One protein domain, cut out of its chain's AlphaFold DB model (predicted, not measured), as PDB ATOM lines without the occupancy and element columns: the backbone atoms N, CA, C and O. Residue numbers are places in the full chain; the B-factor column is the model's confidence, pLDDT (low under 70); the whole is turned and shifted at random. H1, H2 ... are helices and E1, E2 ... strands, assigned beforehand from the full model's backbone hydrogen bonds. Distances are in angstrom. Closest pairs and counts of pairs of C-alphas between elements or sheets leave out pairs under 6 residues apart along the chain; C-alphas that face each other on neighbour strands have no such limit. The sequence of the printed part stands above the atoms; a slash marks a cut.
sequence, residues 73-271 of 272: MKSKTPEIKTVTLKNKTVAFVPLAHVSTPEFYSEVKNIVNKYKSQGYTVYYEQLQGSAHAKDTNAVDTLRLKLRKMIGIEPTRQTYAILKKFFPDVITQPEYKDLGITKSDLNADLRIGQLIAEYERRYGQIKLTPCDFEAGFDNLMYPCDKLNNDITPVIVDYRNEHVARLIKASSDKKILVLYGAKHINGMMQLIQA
ATOM      1  N   MET A  73     185.358 150.208 173.385       85.69
ATOM      2  CA  MET A  73     185.164 150.352 171.934       85.69
ATOM      3  C   MET A  73     184.177 149.325 171.353       85.69
ATOM      4  O   MET A  73     183.496 149.608 170.371       85.69
ATOM      5  N   LYS A  74     184.104 148.118 171.927       86.94
ATOM      6  CA  LYS A  74     183.177 147.059 171.497       86.94
ATOM      7  C   LYS A  74     181.829 147.102 172.219       86.94
ATOM      8  O   LYS A  74     180.940 146.319 171.877       86.94
ATOM      9  N   SER A  75     181.666 147.974 173.214       89.56
ATOM     10  CA  SER A  75     180.391 148.119 173.907       89.56
ATOM     11  C   SER A  75     179.325 148.627 172.943       89.56
ATOM     12  O   SER A  75     179.564 149.560 172.183       89.56
ATOM     13  N   LYS A  76     178.125 148.047 173.013       93.38
ATOM     14  CA  LYS A  76     176.956 148.500 172.243       93.38
ATOM     15  C   LYS A  76     176.142 149.564 172.971       93.38
ATOM     16  O   LYS A  76     175.278 150.182 172.361       93.38
ATOM     17  N   THR A  77     176.380 149.759 174.265       93.38
ATOM     18  CA  THR A  77     175.614 150.687 175.098       93.38
ATOM     19  C   THR A  77     176.557 151.527 175.963       93.38
ATOM     20  O   THR A  77     177.478 150.991 176.588       93.38
ATOM     21  N   PRO A  78     176.379 152.858 176.013       93.62
ATOM     22  CA  PRO A  78     177.128 153.698 176.937       93.62
ATOM     23  C   PRO A  78     176.590 153.540 178.365       93.62
ATOM     24  O   PRO A  78     175.383 153.607 178.605       93.62
ATOM     25  N   GLU A  79     177.489 153.380 179.334       93.25
ATOM     26  CA  GLU A  79     177.128 153.364 180.752       93.25
ATOM     27  C   GLU A  79     176.968 154.801 181.267       93.25
ATOM     28  O   GLU A  79     177.944 155.530 181.459       93.25
ATOM     29  N   ILE A  80     175.720 155.230 181.467       96.44
ATOM     30  CA  ILE A  80     175.418 156.582 181.945       96.44
ATOM     31  C   ILE A  80     175.708 156.679 183.442       96.44
ATOM     32  O   ILE A  80     175.178 155.897 184.232       96.44
ATOM     33  N   LYS A  81     176.464 157.701 183.849       96.50
ATOM     34  CA  LYS A  81     176.664 158.035 185.268       96.50
ATOM     35  C   LYS A  81     175.867 159.274 185.636       96.50
ATOM     36  O   LYS A  81     175.900 160.252 184.900       96.50
ATOM     37  N   THR A  82     175.195 159.270 186.782       96.81
ATOM     38  CA  THR A  82     174.364 160.402 187.218       96.81
ATOM     39  C   THR A  82     174.782 160.891 188.596       96.81
ATOM     40  O   THR A  82     175.042 160.097 189.495       96.81
ATOM     41  N   VAL A  83     174.815 162.211 188.768       95.62
ATOM     42  CA  VAL A  83     175.087 162.887 190.040       95.62
ATOM     43  C   VAL A  83     174.006 163.930 190.303       95.62
ATOM     44  O   VAL A  83     173.642 164.701 189.414       95.62
ATOM     45  N   THR A  84     173.539 164.002 191.548       93.44
ATOM     46  CA  THR A  84     172.673 165.088 192.021       93.44
ATOM     47  C   THR A  84     173.489 166.068 192.863       93.44
ATOM     48  O   THR A  84     174.092 165.694 193.865       93.44
ATOM     49  N   LEU A  85     173.499 167.337 192.456       89.31
ATOM     50  CA  LEU A  85     174.166 168.459 193.113       89.31
ATOM     51  C   LEU A  85     173.107 169.439 193.626       89.31
ATOM     52  O   LEU A  85     172.597 170.260 192.863       89.31
ATOM     53  N   LYS A  86     172.772 169.387 194.920       86.69
ATOM     54  CA  LYS A  86     171.694 170.206 195.512       86.69
ATOM     55  C   LYS A  86     170.377 170.038 194.729       86.69
ATOM     56  O   LYS A  86     169.733 169.007 194.854       86.69
ATOM     57  N   ASN A  87     169.996 171.020 193.907       90.06
ATOM     58  CA  ASN A  87     168.793 171.012 193.065       90.06
ATOM     59  C   ASN A  87     169.070 170.771 191.567       90.06
ATOM     60  O   ASN A  87     168.223 171.087 190.734       90.06
ATOM     61  N   LYS A  88     170.259 170.270 191.218       95.25
ATOM     62  CA  LYS A  88     170.697 170.011 189.844       95.25
ATOM     63  C   LYS A  88     170.990 168.524 189.658       95.25
ATOM     64  O   LYS A  88     171.687 167.936 190.475       95.25
ATOM     65  N   THR A  89     170.517 167.932 188.571       97.75
ATOM     66  CA  THR A  89     170.862 166.570 188.152       97.75
ATOM     67  C   THR A  89     171.756 166.641 186.925       97.75
ATOM     68  O   THR A  89     171.429 167.324 185.954       97.75
ATOM     69  N   VAL A  90     172.887 165.944 186.974       98.25
ATOM     70  CA  VAL A  90     173.863 165.877 185.888       98.25
ATOM     71  C   VAL A  90     174.043 164.419 185.491       98.25
ATOM     72  O   VAL A  90     174.426 163.607 186.330       98.25
ATOM     73  N   ALA A  91     173.755 164.092 184.236       98.38
ATOM     74  CA  ALA A  91     173.975 162.770 183.659       98.38
ATOM     75  C   ALA A  91     175.133 162.831 182.657       98.38
ATOM     76  O   ALA A  91     175.208 163.760 181.861       98.38
ATOM     77  N   PHE A  92     176.021 161.846 182.686       98.25
ATOM     78  CA  PHE A  92     177.216 161.749 181.857       98.25
ATOM     79  C   PHE A  92     177.076 160.592 180.884       98.25
ATOM     80  O   PHE A  92     176.916 159.448 181.310       98.25
ATOM     81  N   VAL A  93     177.174 160.885 179.592       97.88
ATOM     82  CA  VAL A  93     177.217 159.891 178.522       97.88
ATOM     83  C   VAL A  93     178.671 159.763 178.063       97.88
ATOM     84  O   VAL A  93     179.188 160.714 177.467       97.88
ATOM     85  N   PRO A  94     179.349 158.632 178.337       95.25
ATOM     86  CA  PRO A  94     180.701 158.396 177.842       95.25
ATOM     87  C   PRO A  94     180.706 158.354 176.321       95.25
ATOM     88  O   PRO A  94     179.950 157.602 175.716       95.25
ATOM     89  N   LEU A  95     181.593 159.134 175.711       93.75
ATOM     90  CA  LEU A  95     181.927 159.038 174.298       93.75
ATOM     91  C   LEU A  95     183.292 158.376 174.112       93.75
ATOM     92  O   LEU A  95     184.190 158.481 174.950       93.75
ATOM     93  N   ALA A  96     183.448 157.717 172.973       90.50
ATOM     94  CA  ALA A  96     184.725 157.266 172.446       90.50
ATOM     95  C   ALA A  96     184.913 157.891 171.060       90.50
ATOM     96  O   ALA A  96     183.936 158.252 170.412       90.50
ATOM     97  N   HIS A  97     186.154 158.010 170.586       89.06
ATOM     98  CA  HIS A  97     186.400 158.451 169.207       89.06
ATOM     99  C   HIS A  97     186.063 157.369 168.176       89.06
ATOM    100  O   HIS A  97     185.794 157.684 167.016       89.06
ATOM    101  N   VAL A  98     186.069 156.099 168.595       90.62
ATOM    102  CA  VAL A  98     185.743 154.925 167.784       90.62
ATOM    103  C   VAL A  98     184.940 153.951 168.641       90.62
ATOM    104  O   VAL A  98     185.323 153.683 169.776       90.62
ATOM    105  N   SER A  99     183.815 153.468 168.115       93.75
ATOM    106  CA  SER A  99     182.939 152.481 168.767       93.75
ATOM    107  C   SER A  99     182.036 151.801 167.728       93.75
ATOM    108  O   SER A  99     182.157 152.096 166.538       93.75
ATOM    109  N   THR A 100     181.134 150.904 168.123       95.31
ATOM    110  CA  THR A 100     180.223 150.240 167.175       95.31
ATOM    111  C   THR A 100     179.105 151.179 166.676       95.31
ATOM    112  O   THR A 100     178.774 152.173 167.333       95.31
ATOM    113  N   PRO A 101     178.478 150.896 165.520       96.69
ATOM    114  CA  PRO A 101     177.285 151.614 165.069       96.69
ATOM    115  C   PRO A 101     176.139 151.618 166.091       96.69
ATOM    116  O   PRO A 101     175.488 152.646 166.277       96.69
ATOM    117  N   GLU A 102     175.908 150.497 166.780       97.69
ATOM    118  CA  GLU A 102     174.866 150.365 167.806       97.69
ATOM    119  C   GLU A 102     175.111 151.316 168.971       97.69
ATOM    120  O   GLU A 102     174.175 151.981 169.409       97.69
ATOM    121  N   PHE A 103     176.367 151.449 169.408       97.44
ATOM    122  CA  PHE A 103     176.744 152.393 170.452       97.44
ATOM    123  C   PHE A 103     176.308 153.817 170.121       97.44
ATOM    124  O   PHE A 103     175.655 154.473 170.930       97.44
ATOM    125  N   TYR A 104     176.628 154.309 168.921       97.69
ATOM    126  CA  TYR A 104     176.273 155.679 168.542       97.69
ATOM    127  C   TYR A 104     174.781 155.853 168.245       97.69
ATOM    128  O   TYR A 104     174.233 156.930 168.497       97.69
ATOM    129  N   SER A 105     174.114 154.802 167.763       98.19
ATOM    130  CA  SER A 105     172.654 154.766 167.667       98.19
ATOM    131  C   SER A 105     172.015 154.943 169.049       98.19
ATOM    132  O   SER A 105     171.116 155.767 169.226       98.19
ATOM    133  N   GLU A 106     172.552 154.259 170.061       98.25
ATOM    134  CA  GLU A 106     172.075 154.374 171.436       98.25
ATOM    135  C   GLU A 106     172.417 155.728 172.068       98.25
ATOM    136  O   GLU A 106     171.562 156.332 172.714       98.25
ATOM    137  N   VAL A 107     173.607 156.286 171.817       98.31
ATOM    138  CA  VAL A 107     173.946 157.663 172.232       98.31
ATOM    139  C   VAL A 107     172.909 158.659 171.705       98.31
ATOM    140  O   VAL A 107     172.428 159.499 172.467       98.31
ATOM    141  N   LYS A 108     172.508 158.550 170.432       98.56
ATOM    142  CA  LYS A 108     171.465 159.407 169.848       98.56
ATOM    143  C   LYS A 108     170.113 159.223 170.544       98.56
ATOM    144  O   LYS A 108     169.439 160.212 170.844       98.56
ATOM    145  N   ASN A 109     169.716 157.981 170.826       98.50
ATOM    146  CA  ASN A 109     168.480 157.686 171.559       98.50
ATOM    147  C   ASN A 109     168.495 158.314 172.956       98.50
ATOM    148  O   ASN A 109     167.517 158.945 173.364       98.50
ATOM    149  N   ILE A 110     169.622 158.202 173.664       98.56
ATOM    150  CA  ILE A 110     169.837 158.805 174.980       98.56
ATOM    151  C   ILE A 110     169.723 160.325 174.896       98.56
ATOM    152  O   ILE A 110     168.952 160.907 175.657       98.56
ATOM    153  N   VAL A 111     170.413 160.976 173.956       98.62
ATOM    154  CA  VAL A 111     170.323 162.435 173.762       98.62
ATOM    155  C   VAL A 111     168.870 162.868 173.571       98.62
ATOM    156  O   VAL A 111     168.390 163.743 174.292       98.62
ATOM    157  N   ASN A 112     168.139 162.217 172.663       98.44
ATOM    158  CA  ASN A 112     166.741 162.550 172.384       98.44
ATOM    159  C   ASN A 112     165.835 162.340 173.607       98.44
ATOM    160  O   ASN A 112     165.000 163.192 173.917       98.44
ATOM    161  N   LYS A 113     166.026 161.234 174.337       98.38
ATOM    162  CA  LYS A 113     165.281 160.914 175.561       98.38
ATOM    163  C   LYS A 113     165.527 161.936 176.668       98.38
ATOM    164  O   LYS A 113     164.592 162.366 177.330       98.38
ATOM    165  N   TYR A 114     166.773 162.330 176.902       98.56
ATOM    166  CA  TYR A 114     167.090 163.294 177.954       98.56
ATOM    167  C   TYR A 114     166.603 164.700 177.583       98.56
ATOM    168  O   TYR A 114     166.037 165.395 178.427       98.56
ATOM    169  N   LYS A 115     166.702 165.096 176.308       98.25
ATOM    170  CA  LYS A 115     166.099 166.346 175.823       98.25
ATOM    171  C   LYS A 115     164.588 166.387 176.053       98.25
ATOM    172  O   LYS A 115     164.092 167.382 176.576       98.25
ATOM    173  N   SER A 116     163.858 165.305 175.759       98.19
ATOM    174  CA  SER A 116     162.408 165.250 176.021       98.19
ATOM    175  C   SER A 116     162.053 165.304 177.514       98.19
ATOM    176  O   SER A 116     160.941 165.679 177.876       98.19
ATOM    177  N   GLN A 117     163.012 165.011 178.395       98.12
ATOM    178  CA  GLN A 117     162.896 165.151 179.852       98.12
ATOM    179  C   GLN A 117     163.331 166.535 180.378       98.12
ATOM    180  O   GLN A 117     163.377 166.743 181.601       98.12
ATOM    181  N   GLY A 118     163.643 167.473 179.479       97.69
ATOM    182  CA  GLY A 118     164.029 168.848 179.794       97.69
ATOM    183  C   GLY A 118     165.500 169.020 180.178       97.69
ATOM    184  O   GLY A 118     165.816 169.948 180.917       97.69
ATOM    185  N   TYR A 119     166.389 168.117 179.749       98.38
ATOM    186  CA  TYR A 119     167.830 168.292 179.939       98.38
ATOM    187  C   TYR A 119     168.428 169.233 178.888       98.38
ATOM    188  O   TYR A 119     168.170 169.075 177.694       98.38
ATOM    189  N   THR A 120     169.306 170.133 179.330       98.19
ATOM    190  CA  THR A 120     170.211 170.891 178.453       98.19
ATOM    191  C   THR A 120     171.450 170.044 178.171       98.19
ATOM    192  O   THR A 120     172.053 169.501 179.103       98.19
ATOM    193  N   VAL A 121     171.850 169.914 176.903       98.62
ATOM    194  CA  VAL A 121     173.008 169.093 176.523       98.62
ATOM    195  C   VAL A 121     174.285 169.926 176.462       98.62
ATOM    196  O   VAL A 121     174.309 171.000 175.867       98.62
ATOM    197  N   TYR A 122     175.340 169.429 177.104       98.44
ATOM    198  CA  TYR A 122     176.681 170.003 177.165       98.44
ATOM    199  C   TYR A 122     177.607 169.012 176.462       98.44
ATOM    200  O   TYR A 122     177.689 167.865 176.893       98.44
ATOM    201  N   TYR A 123     178.280 169.405 175.383       97.81
ATOM    202  CA  TYR A 123     179.079 168.477 174.575       97.81
ATOM    203  C   TYR A 123     180.534 168.918 174.399       97.81
ATOM    204  O   TYR A 123     180.860 170.104 174.471       97.81
ATOM    205  N   GLU A 124     181.400 167.930 174.174       92.25
ATOM    206  CA  GLU A 124     182.838 168.090 173.952       92.25
ATOM    207  C   GLU A 124     183.178 168.435 172.496       92.25
ATOM    208  O   GLU A 124     183.142 167.569 171.637       92.25
ATOM    209  N   GLN A 125     183.592 169.657 172.172       91.50
ATOM    210  CA  GLN A 125     184.185 169.892 170.853       91.50
ATOM    211  C   GLN A 125     185.198 171.028 170.883       91.50
ATOM    212  O   GLN A 125     184.809 172.199 170.850       91.50
ATOM    213  N   LEU A 126     186.491 170.684 170.845       89.56
ATOM    214  CA  LEU A 126     187.564 171.676 170.847       89.56
ATOM    215  C   LEU A 126     187.350 172.722 169.755       89.56
ATOM    216  O   LEU A 126     187.332 172.433 168.553       89.56
ATOM    217  N   GLN A 127     187.200 173.963 170.202       83.75
ATOM    218  CA  GLN A 127     186.917 175.100 169.342       83.75
ATOM    219  C   GLN A 127     188.202 175.622 168.692       83.75
ATOM    220  O   GLN A 127     189.278 175.611 169.293       83.75
ATOM    221  N   GLY A 128     188.093 176.124 167.462       71.69
ATOM    222  CA  GLY A 128     189.254 176.578 166.687       71.69
ATOM    223  C   GLY A 128     190.028 175.450 165.996       71.69
ATOM    224  O   GLY A 128     191.092 175.707 165.452       71.69
ATOM    225  N   SER A 129     189.487 174.225 166.001       54.69
ATOM    226  CA  SER A 129     189.916 173.098 165.153       54.69
ATOM    227  C   SER A 129     189.361 173.174 163.729       54.69
ATOM    228  O   SER A 129     189.832 172.466 162.841       54.69
ATOM    229  N   ALA A 130     188.336 174.006 163.511       46.69
ATOM    230  CA  ALA A 130     187.744 174.190 162.200       46.69
ATOM    231  C   ALA A 130     188.811 174.727 161.250       46.69
ATOM    232  O   ALA A 130     189.523 175.664 161.606       46.69
ATOM    233  N   HIS A 131     188.868 174.127 160.063       44.97
ATOM    234  CA  HIS A 131     189.601 174.552 158.876       44.97
ATOM    235  C   HIS A 131     189.250 176.000 158.493       44.97
ATOM    236  O   HIS A 131     188.598 176.260 157.480       44.97
ATOM    237  N   ALA A 132     189.619 176.961 159.337       38.28
ATOM    238  CA  ALA A 132     189.614 178.361 158.999       38.28
ATOM    239  C   ALA A 132     190.664 178.485 157.906       38.28
ATOM    240  O   ALA A 132     191.855 178.348 158.170       38.28
ATOM    241  N   LYS A 133     190.171 178.636 156.677       39.22
ATOM    242  CA  LYS A 133     190.952 178.988 155.499       39.22
ATOM    243  C   LYS A 133     192.065 179.956 155.902       39.22
ATOM    244  O   LYS A 133     191.763 181.035 156.409       39.22
ATOM    245  N   ASP A 134     193.303 179.518 155.705       43.03
ATOM    246  CA  ASP A 134     194.513 180.329 155.591       43.03
ATOM    247  C   ASP A 134     194.602 181.534 156.531       43.03
ATOM    248  O   ASP A 134     194.651 182.689 156.106       43.03
ATOM    249  N   THR A 135     194.702 181.278 157.834       49.88
ATOM    250  CA  THR A 135     195.411 182.233 158.689       49.88
ATOM    251  C   THR A 135     196.566 181.509 159.363       49.88
ATOM    252  O   THR A 135     196.355 180.542 160.092       49.88
ATOM    253  N   ASN A 136     197.789 182.010 159.162       57.94
ATOM    254  CA  ASN A 136     199.029 181.444 159.717       57.94
ATOM    255  C   ASN A 136     198.941 181.130 161.231       57.94
ATOM    256  O   ASN A 136     199.623 180.240 161.742       57.94
ATOM    257  N   ALA A 137     198.087 181.849 161.972       56.81
ATOM    258  CA  ALA A 137     197.858 181.641 163.399       56.81
ATOM    259  C   ALA A 137     197.037 180.374 163.732       56.81
ATOM    260  O   ALA A 137     197.354 179.699 164.714       56.81
ATOM    261  N   VAL A 138     196.011 180.027 162.940       58.88
ATOM    262  CA  VAL A 138     195.193 178.815 163.163       58.88
ATOM    263  C   VAL A 138     196.000 177.559 162.837       58.88
ATOM    264  O   VAL A 138     195.973 176.602 163.616       58.88
ATOM    265  N   ASP A 139     196.814 177.602 161.780       69.81
ATOM    266  CA  ASP A 139     197.733 176.508 161.455       69.81
ATOM    267  C   ASP A 139     198.754 176.296 162.573       69.81
ATOM    268  O   ASP A 139     198.948 175.173 163.029       69.81
ATOM    269  N   THR A 140     199.319 177.372 163.128       85.44
ATOM    270  CA  THR A 140     200.284 177.269 164.235       85.44
ATOM    271  C   THR A 140     199.682 176.597 165.476       85.44
ATOM    272  O   THR A 140     200.331 175.751 166.095       85.44
ATOM    273  N   LEU A 141     198.441 176.925 165.855       90.19
ATOM    274  CA  LEU A 141     197.780 176.297 167.008       90.19
ATOM    275  C   LEU A 141     197.491 174.810 166.774       90.19
ATOM    276  O   LEU A 141     197.704 174.002 167.682       90.19
ATOM    277  N   ARG A 142     197.055 174.436 165.566       88.25
ATOM    278  CA  ARG A 142     196.846 173.030 165.189       88.25
ATOM    279  C   ARG A 142     198.158 172.249 165.198       88.25
ATOM    280  O   ARG A 142     198.204 171.160 165.763       88.25
ATOM    281  N   LEU A 143     199.231 172.822 164.652       90.06
ATOM    282  CA  LEU A 143     200.569 172.225 164.672       90.06
ATOM    283  C   LEU A 143     201.061 171.986 166.101       90.06
ATOM    284  O   LEU A 143     201.548 170.900 166.411       90.06
ATOM    285  N   LYS A 144     200.883 172.964 166.995       93.12
ATOM    286  CA  LYS A 144     201.229 172.815 168.415       93.12
ATOM    287  C   LYS A 144     200.385 171.740 169.103       93.12
ATOM    288  O   LYS A 144     200.937 170.946 169.863       93.12
ATOM    289  N   LEU A 145     199.081 171.673 168.819       91.38
ATOM    290  CA  LEU A 145     198.193 170.641 169.364       91.38
ATOM    291  C   LEU A 145     198.624 169.246 168.899       91.38
ATOM    292  O   LEU A 145     198.763 168.340 169.719       91.38
ATOM    293  N   ARG A 146     198.902 169.095 167.602       88.75
ATOM    294  CA  ARG A 146     199.422 167.864 167.005       88.75
ATOM    295  C   ARG A 146     200.756 167.451 167.625       88.75
ATOM    296  O   ARG A 146     200.899 166.295 168.004       88.75
ATOM    297  N   LYS A 147     201.697 168.386 167.809       91.44
ATOM    298  CA  LYS A 147     202.989 168.127 168.472       91.44
ATOM    299  C   LYS A 147     202.827 167.706 169.930       91.44
ATOM    300  O   LYS A 147     203.541 166.827 170.404       91.44
ATOM    301  N   MET A 148     201.881 168.321 170.636       91.25
ATOM    302  CA  MET A 148     201.561 167.991 172.023       91.25
ATOM    303  C   MET A 148     200.964 166.585 172.151       91.25
ATOM    304  O   MET A 148     201.392 165.822 173.010       91.25
ATOM    305  N   ILE A 149     200.000 166.223 171.300       87.19
ATOM    306  CA  ILE A 149     199.316 164.921 171.368       87.19
ATOM    307  C   ILE A 149     200.175 163.801 170.756       87.19
ATOM    308  O   ILE A 149     200.181 162.674 171.252       87.19
ATOM    309  N   GLY A 150     200.925 164.110 169.698       84.25
ATOM    310  CA  GLY A 150     201.726 163.157 168.933       84.25
ATOM    311  C   GLY A 150     200.978 162.446 167.804       84.25
ATOM    312  O   GLY A 150     201.538 161.538 167.205       84.25
ATOM    313  N   ILE A 151     199.741 162.851 167.508       81.06
ATOM    314  CA  ILE A 151     198.960 162.435 166.334       81.06
ATOM    315  C   ILE A 151     198.156 163.629 165.824       81.06
ATOM    316  O   ILE A 151     197.928 164.586 166.564       81.06
ATOM    317  N   GLU A 152     197.684 163.564 164.581       82.75
ATOM    318  CA  GLU A 152     196.679 164.497 164.069       82.75
ATOM    319  C   GLU A 152     195.292 164.068 164.594       82.75
ATOM    320  O   GLU A 152     194.790 163.038 164.151       82.75
ATOM    321  N   PRO A 153     194.643 164.777 165.539       80.56
ATOM    322  CA  PRO A 153     193.457 164.277 166.241       80.56
ATOM    323  C   PRO A 153     192.169 164.484 165.422       80.56
ATOM    324  O   PRO A 153     191.244 165.178 165.842       80.56
ATOM    325  N   THR A 154     192.101 163.896 164.227       82.00
ATOM    326  CA  THR A 154     190.948 164.005 163.320       82.00
ATOM    327  C   THR A 154     190.164 162.704 163.243       82.00
ATOM    328  O   THR A 154     190.681 161.614 163.494       82.00
ATOM    329  N   ARG A 155     188.904 162.794 162.805       84.31
ATOM    330  CA  ARG A 155     188.095 161.604 162.509       84.31
ATOM    331  C   ARG A 155     188.736 160.711 161.450       84.31
ATOM    332  O   ARG A 155     188.664 159.497 161.585       84.31
ATOM    333  N   GLN A 156     189.423 161.276 160.459       82.94
ATOM    334  CA  GLN A 156     190.154 160.489 159.462       82.94
ATOM    335  C   GLN A 156     191.289 159.676 160.098       82.94
ATOM    336  O   GLN A 156     191.458 158.503 159.774       82.94
ATOM    337  N   THR A 157     192.013 160.269 161.049       79.88
ATOM    338  CA  THR A 157     193.067 159.585 161.808       79.88
ATOM    339  C   THR A 157     192.492 158.401 162.580       79.88
ATOM    340  O   THR A 157     192.988 157.286 162.455       79.88
ATOM    341  N   TYR A 158     191.378 158.596 163.289       82.81
ATOM    342  CA  TYR A 158     190.706 157.520 164.024       82.81
ATOM    343  C   TYR A 158     190.063 156.451 163.123       82.81
ATOM    344  O   TYR A 158     189.986 155.286 163.516       82.81
ATOM    345  N   ALA A 159     189.654 156.797 161.898       85.06
ATOM    346  CA  ALA A 159     189.054 155.857 160.945       85.06
ATOM    347  C   ALA A 159     189.995 154.711 160.558       85.06
ATOM    348  O   ALA A 159     189.536 153.654 160.118       85.06
ATOM    349  N   ILE A 160     191.305 154.878 160.765       78.25
ATOM    350  CA  ILE A 160     192.280 153.820 160.523       78.25
ATOM    351  C   ILE A 160     192.024 152.580 161.383       78.25
ATOM    352  O   ILE A 160     192.318 151.472 160.939       78.25
ATOM    353  N   LEU A 161     191.406 152.743 162.562       79.06
ATOM    354  CA  LEU A 161     191.058 151.629 163.442       79.06
ATOM    355  C   LEU A 161     190.053 150.665 162.806       79.06
ATOM    356  O   LEU A 161     190.090 149.479 163.121       79.06
ATOM    357  N   LYS A 162     189.241 151.111 161.839       82.75
ATOM    358  CA  LYS A 162     188.330 150.232 161.091       82.75
ATOM    359  C   LYS A 162     189.067 149.168 160.271       82.75
ATOM    360  O   LYS A 162     188.520 148.102 160.015       82.75
ATOM    361  N   LYS A 163     190.328 149.420 159.893       75.94
ATOM    362  CA  LYS A 163     191.174 148.404 159.241       75.94
ATOM    363  C   LYS A 163     191.491 147.235 160.173       75.94
ATOM    364  O   LYS A 163     191.762 146.144 159.691       75.94
ATOM    365  N   PHE A 164     191.476 147.478 161.483       74.25
ATOM    366  CA  PHE A 164     191.769 146.471 162.497       74.25
ATOM    367  C   PHE A 164     190.513 145.901 163.158       74.25
ATOM    368  O   PHE A 164     190.501 144.750 163.582       74.25
ATOM    369  N   PHE A 165     189.452 146.701 163.214       81.25
ATOM    370  CA  PHE A 165     188.172 146.354 163.807       81.25
ATOM    371  C   PHE A 165     187.070 146.689 162.795       81.25
ATOM    372  O   PHE A 165     186.568 147.808 162.802       81.25
ATOM    373  N   PRO A 166     186.700 145.780 161.881       82.94
ATOM    374  CA  PRO A 166     185.793 146.111 160.775       82.94
ATOM    375  C   PRO A 166     184.406 146.594 161.232       82.94
ATOM    376  O   PRO A 166     183.773 147.386 160.527       82.94
ATOM    377  N   ASP A 167     183.983 146.187 162.431       88.69
ATOM    378  CA  ASP A 167     182.662 146.470 163.007       88.69
ATOM    379  C   ASP A 167     182.570 147.817 163.742       88.69
ATOM    380  O   ASP A 167     181.529 148.140 164.315       88.69
ATOM    381  N   VAL A 168     183.641 148.618 163.759       89.38
ATOM    382  CA  VAL A 168     183.633 149.937 164.409       89.38
ATOM    383  C   VAL A 168     183.491 151.070 163.399       89.38
ATOM    384  O   VAL A 168     183.889 150.983 162.233       89.38
ATOM    385  N   ILE A 169     182.957 152.185 163.878       93.75
ATOM    386  CA  ILE A 169     182.901 153.460 163.177       93.75
ATOM    387  C   ILE A 169     183.528 154.552 164.036       93.75
ATOM    388  O   ILE A 169     183.576 154.479 165.266       93.75
ATOM    389  N   THR A 170     184.008 155.599 163.377       92.50
ATOM    390  CA  THR A 170     184.393 156.831 164.064       92.50
ATOM    391  C   THR A 170     183.163 157.524 164.617       92.50
ATOM    392  O   THR A 170     182.096 157.451 164.005       92.50
ATOM    393  N   GLN A 171     183.337 158.255 165.713       93.19
ATOM    394  CA  GLN A 171     182.312 159.127 166.271       93.19
ATOM    395  C   GLN A 171     181.647 159.960 165.159       93.19
ATOM    396  O   GLN A 171     182.354 160.663 164.428       93.19
ATOM    397  N   PRO A 172     180.313 159.874 164.998       95.19
ATOM    398  CA  PRO A 172     179.578 160.714 164.061       95.19
ATOM    399  C   PRO A 172     179.715 162.205 164.383       95.19
ATOM    400  O   PRO A 172     180.148 162.595 165.469       95.19
ATOM    401  N   GLU A 173     179.297 163.058 163.447       94.25
ATOM    402  CA  GLU A 173     179.117 164.474 163.762       94.25
ATOM    403  C   GLU A 173     178.124 164.637 164.913       94.25
ATOM    404  O   GLU A 173     177.138 163.905 165.011       94.25
ATOM    405  N   TYR A 174     178.309 165.671 165.732       95.38
ATOM    406  CA  TYR A 174     177.387 165.953 166.832       95.38
ATOM    407  C   TYR A 174     175.931 166.114 166.364       95.38
ATOM    408  O   TYR A 174     175.019 165.620 167.028       95.38
ATOM    409  N   LYS A 175     175.696 166.703 165.182       96.25
ATOM    410  CA  LYS A 175     174.349 166.797 164.585       96.25
ATOM    411  C   LYS A 175     173.692 165.424 164.369       96.25
ATOM    412  O   LYS A 175     172.482 165.289 164.538       96.25
ATOM    413  N   ASP A 176     174.482 164.399 164.051       97.38
ATOM    414  CA  ASP A 176     173.991 163.044 163.791       97.38
ATOM    415  C   ASP A 176     173.706 162.294 165.102       97.38
ATOM    416  O   ASP A 176     172.866 161.392 165.125       97.38
ATOM    417  N   LEU A 177     174.320 162.739 166.207       97.69
ATOM    418  CA  LEU A 177     174.053 162.306 167.585       97.69
ATOM    419  C   LEU A 177     172.863 163.039 168.235       97.69
ATOM    420  O   LEU A 177     172.586 162.834 169.413       97.69
ATOM    421  N   GLY A 178     172.147 163.883 167.486       97.19
ATOM    422  CA  GLY A 178     170.989 164.630 167.983       97.19
ATOM    423  C   GLY A 178     171.330 165.969 168.639       97.19
ATOM    424  O   GLY A 178     170.449 166.578 169.246       97.19
ATOM    425  N   ILE A 179     172.573 166.452 168.519       97.62
ATOM    426  CA  ILE A 179     172.964 167.782 169.003       97.62
ATOM    427  C   ILE A 179     172.431 168.875 168.075       97.62
ATOM    428  O   ILE A 179     172.479 168.773 166.849       97.62
ATOM    429  N   THR A 180     171.924 169.945 168.672       96.06
ATOM    430  CA  THR A 180     171.280 171.083 168.016       96.06
ATOM    431  C   THR A 180     171.918 172.393 168.472       96.06
ATOM    432  O   THR A 180     172.685 172.438 169.428       96.06
ATOM    433  N   LYS A 181     171.581 173.508 167.810       93.88
ATOM    434  CA  LYS A 181     172.111 174.844 168.156       93.88
ATOM    435  C   LYS A 181     171.727 175.333 169.563       93.88
ATOM    436  O   LYS A 181     172.323 176.284 170.047       93.88
ATOM    437  N   SER A 182     170.715 174.722 170.178       93.31
ATOM    438  CA  SER A 182     170.288 174.982 171.558       93.31
ATOM    439  C   SER A 182     171.194 174.338 172.609       93.31
ATOM    440  O   SER A 182     171.048 174.638 173.789       93.31
ATOM    441  N   ASP A 183     172.075 173.424 172.201       97.50
ATOM    442  CA  ASP A 183     172.997 172.737 173.100       97.50
ATOM    443  C   ASP A 183     174.297 173.527 173.251       97.50
ATOM    444  O   ASP A 183     174.720 174.259 172.351       97.50
ATOM    445  N   LEU A 184     174.966 173.345 174.385       97.38
ATOM    446  CA  LEU A 184     176.184 174.063 174.722       97.38
ATOM    447  C   LEU A 184     177.421 173.252 174.328       97.38
ATOM    448  O   LEU A 184     177.656 172.172 174.867       97.38
ATOM    449  N   ASN A 185     178.266 173.809 173.459       96.88
ATOM    450  CA  ASN A 185     179.650 173.347 173.369       96.88
ATOM    451  C   ASN A 185     180.368 173.787 174.651       96.88
ATOM    452  O   ASN A 185     180.670 174.970 174.813       96.88
ATOM    453  N   ALA A 186     180.583 172.846 175.566       96.69
ATOM    454  CA  ALA A 186     181.119 173.115 176.898       96.69
ATOM    455  C   ALA A 186     182.653 173.056 176.948       96.69
ATOM    456  O   ALA A 186     183.241 173.139 178.023       96.69
ATOM    457  N   ASP A 187     183.300 172.853 175.806       95.25
ATOM    458  CA  ASP A 187     184.725 172.586 175.724       95.25
ATOM    459  C   ASP A 187     185.565 173.842 175.463       95.25
ATOM    460  O   ASP A 187     185.075 174.906 175.080       95.25
ATOM    461  N   LEU A 188     186.872 173.694 175.661       95.19
ATOM    462  CA  LEU A 188     187.850 174.756 175.479       95.19
ATOM    463  C   LEU A 188     188.170 175.022 174.001       95.19
ATOM    464  O   LEU A 188     187.951 174.211 173.100       95.19
ATOM    465  N   ARG A 189     188.783 176.180 173.753       93.12
ATOM    466  CA  ARG A 189     189.485 176.478 172.499       93.12
ATOM    467  C   ARG A 189     190.872 175.846 172.498       93.12
ATOM    468  O   ARG A 189     191.538 175.826 173.532       93.12
ATOM    469  N   ILE A 190     191.371 175.458 171.322       91.88
ATOM    470  CA  ILE A 190     192.751 174.955 171.165       91.88
ATOM    471  C   ILE A 190     193.765 175.940 171.759       91.88
ATOM    472  O   ILE A 190     194.655 175.533 172.497       91.88
ATOM    473  N   GLY A 191     193.599 177.244 171.511       92.75
ATOM    474  CA  GLY A 191     194.486 178.272 172.065       92.75
ATOM    475  C   GLY A 191     194.574 178.258 173.596       92.75
ATOM    476  O   GLY A 191     195.640 178.528 174.135       92.75
ATOM    477  N   GLN A 192     193.497 177.883 174.296       95.81
ATOM    478  CA  GLN A 192     193.506 177.758 175.758       95.81
ATOM    479  C   GLN A 192     194.286 176.520 176.212       95.81
ATOM    480  O   GLN A 192     195.022 176.606 177.189       95.81
ATOM    481  N   LEU A 193     194.182 175.398 175.489       95.38
ATOM    482  CA  LEU A 193     194.997 174.212 175.773       95.38
ATOM    483  C   LEU A 193     196.486 174.483 175.554       95.38
ATOM    484  O   LEU A 193     197.307 174.125 176.393       95.38
ATOM    485  N   ILE A 194     196.831 175.145 174.445       95.69
ATOM    486  CA  ILE A 194     198.220 175.509 174.150       95.69
ATOM    487  C   ILE A 194     198.760 176.469 175.207       95.69
ATOM    488  O   ILE A 194     199.841 176.227 175.733       95.69
ATOM    489  N   ALA A 195     198.003 177.506 175.569       96.62
ATOM    490  CA  ALA A 195     198.415 178.438 176.612       96.62
ATOM    491  C   ALA A 195     198.626 177.733 177.960       96.62
ATOM    492  O   ALA A 195     199.607 178.009 178.645       96.62
ATOM    493  N   GLU A 196     197.748 176.796 178.331       97.75
ATOM    494  CA  GLU A 196     197.893 176.043 179.579       97.75
ATOM    495  C   GLU A 196     199.105 175.107 179.559       97.75
ATOM    496  O   GLU A 196     199.841 175.033 180.545       97.75
ATOM    497  N   TYR A 197     199.364 174.436 178.433       97.38
ATOM    498  CA  TYR A 197     200.588 173.660 178.261       97.38
ATOM    499  C   TYR A 197     201.829 174.550 178.407       97.38
ATOM    500  O   TYR A 197     202.731 174.234 179.182       97.38
ATOM    501  N   GLU A 198     201.873 175.682 177.698       97.31
ATOM    502  CA  GLU A 198     203.038 176.572 177.690       97.31
ATOM    503  C   GLU A 198     203.273 177.240 179.047       97.31
ATOM    504  O   GLU A 198     204.421 177.437 179.447       97.31
ATOM    505  N   ARG A 199     202.202 177.510 179.800       97.94
ATOM    506  CA  ARG A 199     202.279 177.980 181.187       97.94
ATOM    507  C   ARG A 199     202.929 176.946 182.112       97.94
ATOM    508  O   ARG A 199     203.643 177.333 183.032       97.94
ATOM    509  N   ARG A 200     202.669 175.650 181.903       97.31
ATOM    510  CA  ARG A 200     203.198 174.556 182.742       97.31
ATOM    511  C   ARG A 200     204.617 174.144 182.370       97.31
ATOM    512  O   ARG A 200     205.412 173.854 183.255       97.31
ATOM    513  N   TYR A 201     204.910 174.089 181.076       96.81
ATOM    514  CA  TYR A 201     206.087 173.388 180.560       96.81
ATOM    515  C   TYR A 201     206.989 174.248 179.668       96.81
ATOM    516  O   TYR A 201     208.004 173.762 179.168       96.81
ATOM    517  N   GLY A 202     206.639 175.520 179.465       96.88
ATOM    518  CA  GLY A 202     207.332 176.420 178.551       96.88
ATOM    519  C   GLY A 202     206.830 176.317 177.109       96.88
ATOM    520  O   GLY A 202     206.038 175.447 176.747       96.88
ATOM    521  N   GLN A 203     207.289 177.250 176.272       96.50
ATOM    522  CA  GLN A 203     206.802 177.407 174.900       96.50
ATOM    523  C   GLN A 203     206.982 176.146 174.044       96.50
ATOM    524  O   GLN A 203     208.053 175.535 174.019       96.50
ATOM    525  N   ILE A 204     205.954 175.813 173.260       95.38
ATOM    526  CA  ILE A 204     206.024 174.747 172.261       95.38
ATOM    527  C   ILE A 204     206.799 175.278 171.058       95.38
ATOM    528  O   ILE A 204     206.312 176.130 170.310       95.38
ATOM    529  N   LYS A 205     208.004 174.746 170.857       94.31
ATOM    530  CA  LYS A 205     208.841 175.057 169.696       94.31
ATOM    531  C   LYS A 205     208.478 174.133 168.537       94.31
ATOM    532  O   LYS A 205     208.640 172.919 168.644       94.31
ATOM    533  N   LEU A 206     207.989 174.715 167.446       93.12
ATOM    534  CA  LEU A 206     207.806 174.012 166.179       93.12
ATOM    535  C   LEU A 206     209.137 173.974 165.412       93.12
ATOM    536  O   LEU A 206     209.945 174.896 165.495       93.12
ATOM    537  N   THR A 207     209.353 172.893 164.681       90.44
ATOM    538  CA  THR A 207     210.532 172.594 163.859       90.44
ATOM    539  C   THR A 207     210.129 172.541 162.383       90.44
ATOM    540  O   THR A 207     208.938 172.398 162.109       90.44
ATOM    541  N   PRO A 208     211.068 172.589 161.419       91.56
ATOM    542  CA  PRO A 208     210.737 172.457 159.995       91.56
ATOM    543  C   PRO A 208     209.869 171.230 159.673       91.56
ATOM    544  O   PRO A 208     208.874 171.365 158.968       91.56
ATOM    545  N   CYS A 209     210.147 170.079 160.304       88.38
ATOM    546  CA  CYS A 209     209.318 168.873 160.173       88.38
ATOM    547  C   CYS A 209     207.842 169.154 160.471       88.38
ATOM    548  O   CYS A 209     206.966 168.684 159.754       88.38
ATOM    549  N   ASP A 210     207.553 169.937 161.514       88.62
ATOM    550  CA  ASP A 210     206.180 170.208 161.935       88.62
ATOM    551  C   ASP A 210     205.398 170.975 160.869       88.62
ATOM    552  O   ASP A 210     204.205 170.739 160.722       88.62
ATOM    553  N   PHE A 211     206.059 171.856 160.122       87.75
ATOM    554  CA  PHE A 211     205.444 172.610 159.029       87.75
ATOM    555  C   PHE A 211     205.346 171.786 157.737       87.75
ATOM    556  O   PHE A 211     204.379 171.924 156.996       87.75
ATOM    557  N   GLU A 212     206.322 170.911 157.479       86.25
ATOM    558  CA  GLU A 212     206.404 170.088 156.264       86.25
ATOM    559  C   GLU A 212     205.527 168.830 156.315       86.25
ATOM    560  O   GLU A 212     205.048 168.355 155.283       86.25
ATOM    561  N   ALA A 213     205.298 168.274 157.507       79.62
ATOM    562  CA  ALA A 213     204.401 167.149 157.718       79.62
ATOM    563  C   ALA A 213     202.958 167.611 157.481       79.62
ATOM    564  O   ALA A 213     202.265 168.021 158.414       79.62
ATOM    565  N   GLY A 214     202.507 167.585 156.228       76.56
ATOM    566  CA  GLY A 214     201.146 167.958 155.850       76.56
ATOM    567  C   GLY A 214     200.077 167.271 156.711       76.56
ATOM    568  O   GLY A 214     200.309 166.234 157.338       76.56
ATOM    569  N   PHE A 215     198.884 167.857 156.764       78.12
ATOM    570  CA  PHE A 215     197.798 167.377 157.627       78.12
ATOM    571  C   PHE A 215     197.182 166.038 157.198       78.12
ATOM    572  O   PHE A 215     196.467 165.424 157.986       78.12
ATOM    573  N   ASP A 216     197.501 165.563 155.994       73.00
ATOM    574  CA  ASP A 216     197.053 164.264 155.485       73.00
ATOM    575  C   ASP A 216     197.870 163.093 156.063       73.00
ATOM    576  O   ASP A 216     197.482 161.930 155.930       73.00
ATOM    577  N   ASN A 217     198.992 163.376 156.740       68.62
ATOM    578  CA  ASN A 217     199.777 162.353 157.422       68.62
ATOM    579  C   ASN A 217     199.178 162.027 158.801       68.62
ATOM    580  O   ASN A 217     199.472 162.676 159.808       68.62
ATOM    581  N   LEU A 218     198.360 160.973 158.836       65.88
ATOM    582  CA  LEU A 218     197.610 160.546 160.022       65.88
ATOM    583  C   LEU A 218     198.503 160.148 161.209       65.88
ATOM    584  O   LEU A 218     198.076 160.260 162.354       65.88
ATOM    585  N   MET A 219     199.734 159.690 160.959       66.62
ATOM    586  CA  MET A 219     200.630 159.181 162.009       66.62
ATOM    587  C   MET A 219     201.572 160.233 162.588       66.62
ATOM    588  O   MET A 219     202.352 159.880 163.461       66.62
ATOM    589  N   TYR A 220     201.487 161.487 162.123       79.44
ATOM    590  CA  TYR A 220     202.336 162.613 162.523       79.44
ATOM    591  C   TYR A 220     203.820 162.228 162.745       79.44
ATOM    592  O   TYR A 220     204.229 161.838 163.836       79.44
ATOM    593  N   PRO A 221     204.671 162.370 161.720       75.75
ATOM    594  CA  PRO A 221     205.993 161.746 161.693       75.75
ATOM    595  C   PRO A 221     207.074 162.487 162.495       75.75
ATOM    596  O   PRO A 221     208.236 162.082 162.451       75.75
ATOM    597  N   CYS A 222     206.726 163.593 163.153       84.38
ATOM    598  CA  CYS A 222     207.670 164.449 163.862       84.38
ATOM    599  C   CYS A 222     207.697 164.133 165.359       84.38
ATOM    600  O   CYS A 222     206.771 163.538 165.910       84.38
ATOM    601  N   ASP A 223     208.746 164.596 166.037       84.50
ATOM    602  CA  ASP A 223     208.883 164.391 167.474       84.50
ATOM    603  C   ASP A 223     207.759 165.090 168.242       84.50
ATOM    604  O   ASP A 223     207.580 166.315 168.158       84.50
ATOM    605  N   LYS A 224     207.028 164.297 169.027       86.38
ATOM    606  CA  LYS A 224     206.063 164.808 169.994       86.38
ATOM    607  C   LYS A 224     206.751 165.342 171.245       86.38
ATOM    608  O   LYS A 224     207.927 165.088 171.497       86.38
ATOM    609  N   LEU A 225     206.001 166.081 172.052       89.19
ATOM    610  CA  LEU A 225     206.503 166.605 173.320       89.19
ATOM    611  C   LEU A 225     206.646 165.488 174.369       89.19
ATOM    612  O   LEU A 225     205.834 164.566 174.426       89.19
ATOM    613  N   ASN A 226     207.674 165.590 175.215       88.88
ATOM    614  CA  ASN A 226     207.999 164.567 176.222       88.88
ATOM    615  C   ASN A 226     207.251 164.738 177.554       88.88
ATOM    616  O   ASN A 226     207.281 163.832 178.384       88.88
ATOM    617  N   ASN A 227     206.615 165.891 177.781       90.69
ATOM    618  CA  ASN A 227     205.902 166.163 179.029       90.69
ATOM    619  C   ASN A 227     204.605 165.355 179.118       90.69
ATOM    620  O   ASN A 227     203.972 165.071 178.102       90.69
ATOM    621  N   ASP A 228     204.173 165.047 180.343       88.38
ATOM    622  CA  ASP A 228     202.835 164.505 180.572       88.38
ATOM    623  C   ASP A 228     201.783 165.574 180.254       88.38
ATOM    624  O   ASP A 228     201.714 166.638 180.879       88.38
ATOM    625  N   ILE A 229     200.962 165.284 179.252       91.19
ATOM    626  CA  ILE A 229     199.930 166.192 178.758       91.19
ATOM    627  C   ILE A 229     198.594 165.998 179.484       91.19
ATOM    628  O   ILE A 229     197.718 166.847 179.345       91.19
ATOM    629  N   THR A 230     198.427 164.944 180.293       90.75
ATOM    630  CA  THR A 230     197.185 164.648 181.038       90.75
ATOM    631  C   THR A 230     196.647 165.860 181.815       90.75
ATOM    632  O   THR A 230     195.463 166.173 181.650       90.75
ATOM    633  N   PRO A 231     197.484 166.649 182.525       95.44
ATOM    634  CA  PRO A 231     197.013 167.846 183.227       95.44
ATOM    635  C   PRO A 231     196.397 168.921 182.321       95.44
ATOM    636  O   PRO A 231     195.616 169.753 182.776       95.44
ATOM    637  N   VAL A 232     196.743 168.922 181.033       95.12
ATOM    638  CA  VAL A 232     196.244 169.881 180.038       95.12
ATOM    639  C   VAL A 232     195.032 169.315 179.299       95.12
ATOM    640  O   VAL A 232     194.010 169.987 179.175       95.12
ATOM    641  N   ILE A 233     195.133 168.087 178.784       92.50
ATOM    642  CA  ILE A 233     194.133 167.533 177.852       92.50
ATOM    643  C   ILE A 233     193.024 166.775 178.578       92.50
ATOM    644  O   ILE A 233     192.006 166.479 177.963       92.50
ATOM    645  N   VAL A 234     193.185 166.489 179.871       93.06
ATOM    646  CA  VAL A 234     192.149 165.881 180.713       93.06
ATOM    647  C   VAL A 234     191.766 166.826 181.843       93.06
ATOM    648  O   VAL A 234     190.633 167.308 181.859       93.06
ATOM    649  N   ASP A 235     192.696 167.148 182.740       95.75
ATOM    650  CA  ASP A 235     192.348 167.808 184.006       95.75
ATOM    651  C   ASP A 235     191.858 169.243 183.800       95.75
ATOM    652  O   ASP A 235     190.754 169.581 184.221       95.75
ATOM    653  N   TYR A 236     192.604 170.067 183.061       97.44
ATOM    654  CA  TYR A 236     192.207 171.451 182.776       97.44
ATOM    655  C   TYR A 236     190.857 171.551 182.041       97.44
ATOM    656  O   TYR A 236     190.040 172.438 182.314       97.44
ATOM    657  N   ARG A 237     190.579 170.604 181.138       96.62
ATOM    658  CA  ARG A 237     189.279 170.494 180.460       96.62
ATOM    659  C   ARG A 237     188.170 170.104 181.437       96.62
ATOM    660  O   ARG A 237     187.116 170.740 181.444       96.62
ATOM    661  N   ASN A 238     188.421 169.133 182.316       97.62
ATOM    662  CA  ASN A 238     187.474 168.731 183.357       97.62
ATOM    663  C   ASN A 238     187.153 169.892 184.306       97.62
ATOM    664  O   ASN A 238     185.985 170.131 184.604       97.62
ATOM    665  N   GLU A 239     188.163 170.644 184.747       97.69
ATOM    666  CA  GLU A 239     188.005 171.832 185.596       97.69
ATOM    667  C   GLU A 239     187.163 172.916 184.922       97.69
ATOM    668  O   GLU A 239     186.337 173.568 185.568       97.69
ATOM    669  N   HIS A 240     187.356 173.128 183.619       97.38
ATOM    670  CA  HIS A 240     186.550 174.066 182.851       97.38
ATOM    671  C   HIS A 240     185.073 173.655 182.826       97.38
ATOM    672  O   HIS A 240     184.215 174.432 183.255       97.38
ATOM    673  N   VAL A 241     184.778 172.422 182.404       97.12
ATOM    674  CA  VAL A 241     183.399 171.922 182.300       97.12
ATOM    675  C   VAL A 241     182.734 171.845 183.677       97.12
ATOM    676  O   VAL A 241     181.583 172.250 183.834       97.12
ATOM    677  N   ALA A 242     183.459 171.411 184.711       97.00
ATOM    678  CA  ALA A 242     182.949 171.372 186.078       97.00
ATOM    679  C   ALA A 242     182.547 172.769 186.579       97.00
ATOM    680  O   ALA A 242     181.484 172.920 187.186       97.00
ATOM    681  N   ARG A 243     183.345 173.808 186.285       96.44
ATOM    682  CA  ARG A 243     182.981 175.200 186.601       96.44
ATOM    683  C   ARG A 243     181.738 175.652 185.839       96.44
ATOM    684  O   ARG A 243     180.865 176.254 186.461       96.44
ATOM    685  N   LEU A 244     181.621 175.330 184.548       96.25
ATOM    686  CA  LEU A 244     180.419 175.634 183.760       96.25
ATOM    687  C   LEU A 244     179.167 174.978 184.362       96.25
ATOM    688  O   LEU A 244     178.156 175.647 184.566       96.25
ATOM    689  N   ILE A 245     179.246 173.694 184.722       96.25
ATOM    690  CA  ILE A 245     178.143 172.946 185.343       96.25
ATOM    691  C   ILE A 245     177.722 173.579 186.677       96.25
ATOM    692  O   ILE A 245     176.522 173.767 186.911       96.25
ATOM    693  N   LYS A 246     178.692 173.910 187.547       94.81
ATOM    694  CA  LYS A 246     178.433 174.526 188.860       94.81
ATOM    695  C   LYS A 246     177.824 175.927 188.731       94.81
ATOM    696  O   LYS A 246     176.911 176.244 189.489       94.81
ATOM    697  N   ALA A 247     178.308 176.739 187.791       95.25
ATOM    698  CA  ALA A 247     177.855 178.118 187.589       95.25
ATOM    699  C   ALA A 247     176.527 178.227 186.819       95.25
ATOM    700  O   ALA A 247     175.830 179.232 186.936       95.25
ATOM    701  N   SER A 248     176.167 177.209 186.035       95.81
ATOM    702  CA  SER A 248     174.951 177.212 185.221       95.81
ATOM    703  C   SER A 248     173.663 177.256 186.056       95.81
ATOM    704  O   SER A 248     173.548 176.612 187.106       95.81
ATOM    705  N   SER A 249     172.639 177.940 185.544       95.62
ATOM    706  CA  SER A 249     171.277 177.921 186.089       95.62
ATOM    707  C   SER A 249     170.492 176.643 185.762       95.62
ATOM    708  O   SER A 249     169.493 176.370 186.433       95.62
ATOM    709  N   ASP A 250     170.940 175.843 184.785       96.88
ATOM    710  CA  ASP A 250     170.255 174.627 184.328       96.88
ATOM    711  C   ASP A 250     170.096 173.617 185.469       96.88
ATOM    712  O   ASP A 250     171.048 173.324 186.195       96.88
ATOM    713  N   LYS A 251     168.897 173.050 185.632       97.44
ATOM    714  CA  LYS A 251     168.613 172.052 186.683       97.44
ATOM    715  C   LYS A 251     168.808 170.614 186.223       97.44
ATOM    716  O   LYS A 251     168.988 169.735 187.057       97.44
ATOM    717  N   LYS A 252     168.797 170.373 184.915       98.44
ATOM    718  CA  LYS A 252     169.006 169.061 184.307       98.44
ATOM    719  C   LYS A 252     170.033 169.212 183.193       98.44
ATOM    720  O   LYS A 252     169.769 169.909 182.219       98.44
ATOM    721  N   ILE A 253     171.204 168.608 183.362       98.50
ATOM    722  CA  ILE A 253     172.321 168.716 182.417       98.50
ATOM    723  C   ILE A 253     172.713 167.323 181.941       98.50
ATOM    724  O   ILE A 253     172.934 166.427 182.756       98.50
ATOM    725  N   LEU A 254     172.767 167.130 180.627       98.69
ATOM    726  CA  LEU A 254     173.308 165.926 180.007       98.69
ATOM    727  C   LEU A 254     174.677 166.270 179.428       98.69
ATOM    728  O   LEU A 254     174.773 167.120 178.551       98.69
ATOM    729  N   VAL A 255     175.728 165.618 179.899       98.44
ATOM    730  CA  VAL A 255     177.106 165.862 179.482       98.44
ATOM    731  C   VAL A 255     177.550 164.747 178.536       98.44
ATOM    732  O   VAL A 255     177.626 163.589 178.940       98.44
ATOM    733  N   LEU A 256     177.847 165.094 177.284       97.94
ATOM    734  CA  LEU A 256     178.428 164.211 176.272       97.94
ATOM    735  C   LEU A 256     179.926 164.491 176.171       97.94
ATOM    736  O   LEU A 256     180.334 165.493 175.582       97.94
ATOM    737  N   TYR A 257     180.739 163.611 176.747       95.31
ATOM    738  CA  TYR A 257     182.179 163.830 176.879       95.31
ATOM    739  C   TYR A 257     182.935 162.502 176.827       95.31
ATOM    740  O   TYR A 257     182.384 161.445 177.141       95.31
ATOM    741  N   GLY A 258     184.202 162.543 176.431       92.44
ATOM    742  CA  GLY A 258     185.076 161.389 176.318       92.44
ATOM    743  C   GLY A 258     185.140 160.618 177.632       92.44
ATOM    744  O   GLY A 258     185.290 161.209 178.700       92.44
ATOM    745  N   ALA A 259     185.048 159.290 177.571       91.12
ATOM    746  CA  ALA A 259     184.924 158.435 178.755       91.12
ATOM    747  C   ALA A 259     186.011 158.693 179.821       91.12
ATOM    748  O   ALA A 259     185.721 158.674 181.018       91.12
ATOM    749  N   LYS A 260     187.242 159.021 179.393       88.81
ATOM    750  CA  LYS A 260     188.381 159.339 180.278       88.81
ATOM    751  C   LYS A 260     188.162 160.566 181.171       88.81
ATOM    752  O   LYS A 260     188.794 160.684 182.215       88.81
ATOM    753  N   HIS A 261     187.265 161.465 180.791       93.50
ATOM    754  CA  HIS A 261     186.998 162.694 181.527       93.50
ATOM    755  C   HIS A 261     185.980 162.526 182.653       93.50
ATOM    756  O   HIS A 261     186.012 163.273 183.629       93.50
ATOM    757  N   ILE A 262     185.074 161.547 182.543       92.88
ATOM    758  CA  ILE A 262     183.875 161.475 183.386       92.88
ATOM    759  C   ILE A 262     184.222 161.365 184.870       92.88
ATOM    760  O   ILE A 262     183.681 162.121 185.672       92.88
ATOM    761  N   ASN A 263     185.138 160.471 185.248       92.25
ATOM    762  CA  ASN A 263     185.452 160.245 186.663       92.25
ATOM    763  C   ASN A 263     186.057 161.498 187.324       92.25
ATOM    764  O   ASN A 263     185.590 161.911 188.385       92.25
ATOM    765  N   GLY A 264     187.046 162.134 186.684       93.69
ATOM    766  CA  GLY A 264     187.659 163.364 187.200       93.69
ATOM    767  C   GLY A 264     186.668 164.531 187.241       93.69
ATOM    768  O   GLY A 264     186.603 165.270 188.222       93.69
ATOM    769  N   MET A 265     185.817 164.657 186.221       94.19
ATOM    770  CA  MET A 265     184.777 165.685 186.185       94.19
ATOM    771  C   MET A 265     183.727 165.491 187.289       94.19
ATOM    772  O   MET A 265     183.357 166.461 187.948       94.19
ATOM    773  N   MET A 266     183.292 164.251 187.546       94.75
ATOM    774  CA  MET A 266     182.381 163.918 188.650       94.75
ATOM    775  C   MET A 266     182.979 164.290 190.013       94.75
ATOM    776  O   MET A 266     182.307 164.925 190.827       94.75
ATOM    777  N   GLN A 267     184.256 163.974 190.244       95.38
ATOM    778  CA  GLN A 267     184.951 164.359 191.475       95.38
ATOM    779  C   GLN A 267     184.972 165.885 191.653       95.38
ATOM    780  O   GLN A 267     184.610 166.391 192.717       95.38
ATOM    781  N   LEU A 268     185.311 166.632 190.598       96.06
ATOM    782  CA  LEU A 268     185.365 168.096 190.635       96.06
ATOM    783  C   LEU A 268     184.001 168.736 190.913       96.06
ATOM    784  O   LEU A 268     183.927 169.714 191.660       96.06
ATOM    785  N   ILE A 269     182.911 168.212 190.341       94.19
ATOM    786  CA  ILE A 269     181.573 168.772 190.583       94.19
ATOM    787  C   ILE A 269     181.025 168.442 191.976       94.19
ATOM    788  O   ILE A 269     180.263 169.239 192.519       94.19
ATOM    789  N   GLN A 270     181.419 167.302 192.550       92.69
ATOM    790  CA  GLN A 270     180.999 166.858 193.884       92.69
ATOM    791  C   GLN A 270     181.850 167.459 195.009       92.69
ATOM    792  O   GLN A 270     181.389 167.512 196.150       92.69
ATOM    793  N   ALA A 271     183.063 167.928 194.701       88.19
ATOM    794  CA  ALA A 271     183.897 168.658 195.647       88.19
ATOM    795  C   ALA A 271     183.159 169.906 196.167       88.19
ATOM    796  O   ALA A 271     182.597 170.680 195.376       88.19
TER     797      ALA A 271
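This is residues 73 to 271 of the 272 residues of an uncharacterized protein of Taibaiella sp. KBW10 (UniProt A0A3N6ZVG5). A four-stranded sheet, E1 E2 E4 E3, is covered by H7 and H8 on one face and by H1 on the other. Beyond it a second group, H2 with H5 and H6, joins this body where H5 packs on H7, while H3 touches no other helix. The printed part has 199 residues, with eight named helices and four named strands in the order E1 E2 H1 E3 H2 H3 H4 H5 H6 H7 E4 H8; the class is mixed, helices and strands. The sheet is mixed: E2, E4 and E3 are parallel and E1 is antiparallel to E2. The whole is compact, with a radius of gyration of the C-alphas of 17.6 A and spans of 52 by 40 by 30 A.

E1, residues 81 to 85, and E2, residues 88 to 95, form a hairpin, with N 83 and O 90 at 2.8 A, within hydrogen-bond range. E4, residues 252 to 258, is the parallel neighbour of E2, with N 93 and O 255 at 2.8 A, and of E3, residues 120 to 123, with N 122 and O 254 at 2.8 A. H1, residues 101 to 116, is on the sheet at a height of 9.8 A and runs along the strands. E2, H1 and E3 make a split strand-helix-strand unit, two parallel strands with E4 between them, and its crossover is right-handed. H2, residues 136 to 149, touches H5, residues 190 to 201, at a steep tilt of 56 degrees; the closest C-alphas are those of Leu 141 and Gly 191, 6.4 A apart. H2 only just touches H6, residues 208 to 212, with 3 pairs of C-alphas within 8 A, Leu 143 and Asp 210 closest at 6.6 A. H3, residues 155 to 163, is apart from H2. H4, residues 174 to 177, touches H1, with the C-alphas of Lys 108 and Leu 177 closest at 4.5 A. H5 touches H7, residues 230 to 247, closest at the C-alphas of Tyr 197 and Val 232, 6.0 A. H7 touches H8, residues 259 to 270, at a steep tilt of 46 degrees, with the C-alphas of Asn 238 and Met 265 closest at 5.0 A; both are on the face opposite H1, giving three layers, helices on both faces of a sheet. E3, the helices H2 to H7 and E4 make a strand-helix-strand unit, two parallel neighbours with helices between. Every O i to N i+4 pair is within hydrogen-bond range in H1, H2, H5 and H6, against 11 of 14 in H7, 6 of 8 in H8 and 1 of 5 in H3, where 6 of 6 O i to N i+3 pairs are; H4 is too short for such a pair.

E1 begins at C-alpha 81 (176.664, 158.035, 185.268), and H8 ends at C-alpha 270 (180.999, 166.858, 193.884). H7 is 24.5 A long, H1 23.0 A, E2 22.1 A and H2 20.2 A.

The printed part has no cut, and the C-alphas of Asn 87 and Pro 208 are farthest apart, 53.4 A. The links E3 to H2, H4 to H5 and H6 to H7 are long. Residues 129 to 139 and 217 to 219 have pLDDT under 70.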